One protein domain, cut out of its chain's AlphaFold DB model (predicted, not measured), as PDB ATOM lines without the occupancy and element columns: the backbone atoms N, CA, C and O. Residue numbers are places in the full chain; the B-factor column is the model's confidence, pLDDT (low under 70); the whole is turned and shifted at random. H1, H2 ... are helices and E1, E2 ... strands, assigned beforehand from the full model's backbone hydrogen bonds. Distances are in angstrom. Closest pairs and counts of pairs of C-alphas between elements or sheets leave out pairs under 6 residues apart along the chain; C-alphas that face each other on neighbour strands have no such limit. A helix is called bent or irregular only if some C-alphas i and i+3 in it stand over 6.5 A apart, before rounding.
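This is residues 2 to 10 and 29 to 66 of the 66 residues of the protein "Phage major tail tube protein FII" of Escherichia coli (UniProt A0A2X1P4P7). A small wall of three strands, E2, E3 and E4, has a short helix, H1, beyond its E4 edge, while residues 4 to 10, mostly of E1, stick out as a bent arm beyond the E2 edge. The 47 printed residues hold four named strands and one named helix, in the order E1, E2, E3, E4, H1. The sheet, in the order E2, E3, E4, is antiparallel and forms a meander, each strand the antiparallel neighbour of the one before; the class is mixed, helices and strands. The whole is loose, with a radius of gyration of the C-alphas of 13.7 A, and flat, spanning 44 by 31 by 11 A.

E3, residues 37 to 43, is the inner strand. It forms a hairpin with E2, residues 29 to 34, at 171 degrees between directions; N 30 and O 42 are 2.8 A apart. It forms another with E4, residues 48 to 51, at 152 degrees, with N 43 and O 48 2.8 A apart. Residues 50 to 51 also pair antiparallel with residues 54 to 55. H1, residues 58 to 64, only just on the sheet, only grazes it with residues 58 to 61; its closest C-alpha pair with E4 is Ile 48 and Glu 58, 7.3 A. In H1 every O i to N i+4 pair is within hydrogen-bond range. E1, residues 2 to 9, pairs with no named strand; its closest C-alpha pair with E2 is Arg 2 and Tyr 29, 5.0 A. E1 and E3 are apart.

E1 begins at C-alpha 2 (213.447, 218.935, 328.419), bends by 57 degrees at residue 6 and is 19.9 A long. E2 measures 16.9 A, E3 17.5 A, E4 9.8 A and H1 10.2 A, ending at C-alpha 64 (213.597, 243.531, 324.360).

The C-alphas farthest apart, of Thr 10 and Asn 63, are 44.1 A apart. Residues 11 to 28 are not printed, and C-alphas 10 and 29 are 25.1 A apart across the cut. Of the links printed whole, none is long. No printed residue has a pLDDT under 70.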
ATOM      1  N   ARG A   2     214.426 219.052 329.504       87.81
ATOM      2  CA  ARG A   2     213.447 218.935 328.419       87.81
ATOM      3  C   ARG A   2     214.116 219.359 327.121       87.81
ATOM      4  O   ARG A   2     214.851 220.344 327.093       87.81
ATOM      5  N   GLY A   3     213.856 218.625 326.053       86.56
ATOM      6  CA  GLY A   3     214.485 218.865 324.767       86.56
ATOM      7  C   GLY A   3     213.918 217.971 323.681       86.56
ATOM      8  O   GLY A   3     212.927 217.270 323.891       86.56
ATOM      9  N   ARG A   4     214.562 218.002 322.517       88.25
ATOM     10  CA  ARG A   4     214.288 217.101 321.397       88.25
ATOM     11  C   ARG A   4     215.541 216.309 321.069       88.25
ATOM     12  O   ARG A   4     216.646 216.851 321.085       88.25
ATOM     13  N   GLN A   5     215.356 215.033 320.765       87.19
ATOM     14  CA  GLN A   5     216.425 214.198 320.248       87.19
ATOM     15  C   GLN A   5     216.850 214.734 318.884       87.19
ATOM     16  O   GLN A   5     216.017 214.929 318.001       87.19
ATOM     17  N   LYS A   6     218.135 215.038 318.756       88.12
ATOM     18  CA  LYS A   6     218.724 215.544 317.522       88.12
ATOM     19  C   LYS A   6     219.223 214.395 316.663       88.12
ATOM     20  O   LYS A   6     219.008 214.407 315.460       88.12
ATOM     21  N   GLU A   7     219.882 213.427 317.292       90.69
ATOM     22  CA  GLU A   7     220.582 212.358 316.590       90.69
ATOM     23  C   GLU A   7     220.706 211.115 317.472       90.69
ATOM     24  O   GLU A   7     220.817 211.220 318.701       90.69
ATOM     25  N   ILE A   8     220.675 209.951 316.824       88.31
ATOM     26  CA  ILE A   8     220.965 208.647 317.415       88.31
ATOM     27  C   ILE A   8     222.102 208.047 316.609       88.31
ATOM     28  O   ILE A   8     221.916 207.718 315.442       88.31
ATOM     29  N   ASP A   9     223.242 207.884 317.256       90.25
ATOM     30  CA  ASP A   9     224.351 207.098 316.752       90.25
ATOM     31  C   ASP A   9     224.362 205.781 317.527       90.25
ATOM     32  O   ASP A   9     224.562 205.753 318.745       90.25
ATOM     33  N   THR A  10     224.062 204.686 316.835       84.81
ATOM     34  CA  THR A  10     223.997 203.354 317.442       84.81
ATOM     35  C   THR A  10     225.375 202.732 317.650       84.81
ATOM     36  O   THR A  10     225.451 201.677 318.275       84.81
ATOM     37  N   TYR A  29     214.988 223.271 327.905       91.31
ATOM     38  CA  TYR A  29     214.955 223.560 329.335       91.31
ATOM     39  C   TYR A  29     215.900 222.630 330.096       91.31
ATOM     40  O   TYR A  29     215.844 221.397 329.971       91.31
ATOM     41  N   PHE A  30     216.739 223.206 330.939       91.56
ATOM     42  CA  PHE A  30     217.669 222.489 331.789       91.56
ATOM     43  C   PHE A  30     217.617 223.057 333.202       91.56
ATOM     44  O   PHE A  30     217.688 224.262 333.391       91.56
ATOM     45  N   ARG A  31     217.517 222.170 334.194       90.88
ATOM     46  CA  ARG A  31     217.599 222.530 335.607       90.88
ATOM     47  C   ARG A  31     218.498 221.539 336.319       90.88
ATOM     48  O   ARG A  31     218.266 220.332 336.218       90.88
ATOM     49  N   LEU A  32     219.483 222.061 337.036       92.12
ATOM     50  CA  LEU A  32     220.401 221.315 337.878       92.12
ATOM     51  C   LEU A  32     220.144 221.670 339.339       92.12
ATOM     52  O   LEU A  32     220.297 222.820 339.750       92.12
ATOM     53  N   THR A  33     219.787 220.657 340.118       91.62
ATOM     54  CA  THR A  33     219.630 220.755 341.568       91.62
ATOM     55  C   THR A  33     220.653 219.861 342.247       91.62
ATOM     56  O   THR A  33     220.750 218.686 341.896       91.62
ATOM     57  N   MET A  34     221.371 220.390 343.232       92.00
ATOM     58  CA  MET A  34     222.329 219.640 344.045       92.00
ATOM     59  C   MET A  34     222.061 219.943 345.515       92.00
ATOM     60  O   MET A  34     221.832 221.098 345.870       92.00
ATOM     61  N   ASP A  35     222.000 218.907 346.351       92.81
ATOM     62  CA  ASP A  35     221.656 219.021 347.777       92.81
ATOM     63  C   ASP A  35     220.364 219.821 348.040       92.81
ATOM     64  O   ASP A  35     220.264 220.619 348.971       92.81
ATOM     65  N   GLY A  36     219.367 219.655 347.163       88.19
ATOM     66  CA  GLY A  36     218.086 220.362 347.243       88.19
ATOM     67  C   GLY A  36     218.131 221.848 346.859       88.19
ATOM     68  O   GLY A  36     217.092 222.503 346.894       88.19
ATOM     69  N   LYS A  37     219.290 222.389 346.459       89.12
ATOM     70  CA  LYS A  37     219.442 223.766 345.969       89.12
ATOM     71  C   LYS A  37     219.499 223.795 344.449       89.12
ATOM     72  O   LYS A  37     220.187 222.985 343.829       89.12
ATOM     73  N   GLU A  38     218.792 224.742 343.843       89.94
ATOM     74  CA  GLU A  38     218.904 225.014 342.410       89.94
ATOM     75  C   GLU A  38     220.226 225.734 342.126       89.94
ATOM     76  O   GLU A  38     220.462 226.841 342.610       89.94
ATOM     77  N   LEU A  39     221.103 225.075 341.368       90.38
ATOM     78  CA  LEU A  39     222.393 225.632 340.967       90.38
ATOM     79  C   LEU A  39     222.290 226.354 339.631       90.38
ATOM     80  O   LEU A  39     222.850 227.432 339.464       90.38
ATOM     81  N   VAL A  40     221.605 225.738 338.669       91.94
ATOM     82  CA  VAL A  40     221.501 226.258 337.308       91.94
ATOM     83  C   VAL A  40     220.105 225.990 336.774       91.94
ATOM     84  O   VAL A  40     219.640 224.851 336.810       91.94
ATOM     85  N   GLU A  41     219.476 227.019 336.225       92.56
ATOM     86  CA  GLU A  41     218.268 226.918 335.415       92.56
ATOM     87  C   GLU A  41     218.496 227.663 334.096       92.56
ATOM     88  O   GLU A  41     218.849 228.839 334.087       92.56
ATOM     89  N   ILE A  42     218.313 226.961 332.979       91.31
ATOM     90  CA  ILE A  42     218.421 227.505 331.626       91.31
ATOM     91  C   ILE A  42     217.125 227.189 330.889       91.31
ATOM     92  O   ILE A  42     216.798 226.023 330.660       91.31
ATOM     93  N   ASP A  43     216.416 228.234 330.481       90.50
ATOM     94  CA  ASP A  43     215.260 228.181 329.596       90.50
ATOM     95  C   ASP A  43     215.536 229.058 328.377       90.50
ATOM     96  O   ASP A  43     215.576 230.287 328.456       90.50
ATOM     97  N   THR A  44     215.732 228.420 327.226       86.75
ATOM     98  CA  THR A  44     216.053 229.134 325.987       86.75
ATOM     99  C   THR A  44     214.826 229.778 325.344       86.75
ATOM    100  O   THR A  44     214.985 230.662 324.509       86.75
ATOM    101  N   ILE A  45     213.611 229.333 325.685       87.19
ATOM    102  CA  ILE A  45     212.359 229.864 325.126       87.19
ATOM    103  C   ILE A  45     211.992 231.158 325.848       87.19
ATOM    104  O   ILE A  45     211.696 232.162 325.208       87.19
ATOM    105  N   ASN A  46     212.061 231.135 327.177       86.19
ATOM    106  CA  ASN A  46     211.756 232.292 328.013       86.19
ATOM    107  C   ASN A  46     212.981 233.183 328.271       86.19
ATOM    108  O   ASN A  46     212.871 234.154 329.011       86.19
ATOM    109  N   MET A  47     214.144 232.863 327.687       85.19
ATOM    110  CA  MET A  47     215.424 233.549 327.914       85.19
ATOM    111  C   MET A  47     215.761 233.703 329.401       85.19
ATOM    112  O   MET A  47     216.122 234.784 329.859       85.19
ATOM    113  N   ILE A  48     215.624 232.624 330.168       88.12
ATOM    114  CA  ILE A  48     215.986 232.576 331.587       88.12
ATOM    115  C   ILE A  48     217.324 231.862 331.709       88.12
ATOM    116  O   ILE A  48     217.462 230.721 331.282       88.12
ATOM    117  N   GLU A  49     218.304 232.533 332.305       90.62
ATOM    118  CA  GLU A  49     219.572 231.920 332.695       90.62
ATOM    119  C   GLU A  49     219.823 232.276 334.157       90.62
ATOM    120  O   GLU A  49     220.358 233.342 334.467       90.62
ATOM    121  N   LYS A  50     219.416 231.393 335.070       90.94
ATOM    122  CA  LYS A  50     219.695 231.541 336.496       90.94
ATOM    123  C   LYS A  50     220.893 230.696 336.880       90.94
ATOM    124  O   LYS A  50     220.908 229.487 336.659       90.94
ATOM    125  N   VAL A  51     221.869 231.327 337.521       90.00
ATOM    126  CA  VAL A  51     223.043 230.657 338.089       90.00
ATOM    127  C   VAL A  51     223.132 231.025 339.563       90.00
ATOM    128  O   VAL A  51     223.173 232.203 339.908       90.00
ATOM    129  N   ASN A  52     223.128 230.021 340.439       88.94
ATOM    130  CA  ASN A  52     223.073 230.172 341.896       88.94
ATOM    131  C   ASN A  52     221.962 231.138 342.359       88.94
ATOM    132  O   ASN A  52     222.158 231.937 343.273       88.94
ATOM    133  N   GLY A  53     220.803 231.093 341.696       85.44
ATOM    134  CA  GLY A  53     219.646 231.943 341.993       85.44
ATOM    135  C   GLY A  53     219.664 233.349 341.377       85.44
ATOM    136  O   GLY A  53     218.679 234.064 341.526       85.44
ATOM    137  N   VAL A  54     220.723 233.750 340.663       88.50
ATOM    138  CA  VAL A  54     220.800 235.058 339.983       88.50
ATOM    139  C   VAL A  54     220.464 234.907 338.503       88.50
ATOM    140  O   VAL A  54     221.154 234.175 337.796       88.50
ATOM    141  N   ASP A  55     219.437 235.621 338.033       90.62
ATOM    142  CA  ASP A  55     219.053 235.661 336.619       90.62
ATOM    143  C   ASP A  55     219.929 236.644 335.834       90.62
ATOM    144  O   ASP A  55     219.873 237.858 336.026       90.62
ATOM    145  N   ARG A  56     220.754 236.114 334.936       89.38
ATOM    146  CA  ARG A  56     221.713 236.895 334.146       89.38
ATOM    147  C   ARG A  56     221.085 237.528 332.907       89.38
ATOM    148  O   ARG A  56     221.651 238.470 332.356       89.38
ATOM    149  N   LEU A  57     219.923 237.039 332.474       88.06
ATOM    150  CA  LEU A  57     219.226 237.515 331.280       88.06
ATOM    151  C   LEU A  57     218.078 238.471 331.601       88.06
ATOM    152  O   LEU A  57     217.471 239.014 330.681       88.06
ATOM    153  N   GLU A  58     217.818 238.750 332.879       86.81
ATOM    154  CA  GLU A  58     216.746 239.655 333.299       86.81
ATOM    155  C   GLU A  58     216.821 241.018 332.593       86.81
ATOM    156  O   GLU A  58     215.835 241.478 332.017       86.81
ATOM    157  N   GLN A  59     218.001 241.647 332.571       86.88
ATOM    158  CA  GLN A  59     218.176 242.939 331.905       86.88
ATOM    159  C   GLN A  59     217.993 242.833 330.385       86.88
ATOM    160  O   GLN A  59     217.440 243.740 329.765       86.88
ATOM    161  N   HIS A  60     218.428 241.727 329.779       85.81
ATOM    162  CA  HIS A  60     218.249 241.494 328.350       85.81
ATOM    163  C   HIS A  60     216.772 241.362 327.985       85.81
ATOM    164  O   HIS A  60     216.347 242.001 327.025       85.81
ATOM    165  N   ARG A  61     215.987 240.621 328.778       89.94
ATOM    166  CA  ARG A  61     214.535 240.487 328.588       89.94
ATOM    167  C   ARG A  61     213.824 241.833 328.711       89.94
ATOM    168  O   ARG A  61     213.130 242.237 327.781       89.94
ATOM    169  N   ARG A  62     214.143 242.612 329.753       87.62
ATOM    170  CA  ARG A  62     213.624 243.983 329.912       87.62
ATOM    171  C   ARG A  62     213.929 244.871 328.702       87.62
ATOM    172  O   ARG A  62     213.062 245.620 328.264       87.62
ATOM    173  N   ASN A  63     215.135 244.776 328.142       89.00
ATOM    174  CA  ASN A  63     215.552 245.597 327.001       89.00
ATOM    175  C   ASN A  63     214.830 245.237 325.688       89.00
ATOM    176  O   ASN A  63     214.751 246.082 324.799       89.00
ATOM    177  N   ILE A  64     214.320 244.009 325.554       90.31
ATOM    178  CA  ILE A  64     213.597 243.531 324.360       90.31
ATOM    179  C   ILE A  64     212.083 243.390 324.586       90.31
ATOM    180  O   ILE A  64     211.377 242.943 323.686       90.31
ATOM    181  N   GLY A  65     211.581 243.789 325.760       83.06
ATOM    182  CA  GLY A  65     210.155 243.775 326.098       83.06
ATOM    183  C   GLY A  65     209.592 242.406 326.498       83.06
ATOM    184  O   GLY A  65     208.401 242.174 326.296       83.06
ATOM    185  N   LEU A  66     210.433 241.517 327.036       72.81
ATOM    186  CA  LEU A  66     210.072 240.199 327.577       72.81
ATOM    187  C   LEU A  66     210.147 240.146 329.107       72.81
ATOM    188  O   LEU A  66     210.916 240.937 329.704       72.81
TER     189      LEU A  66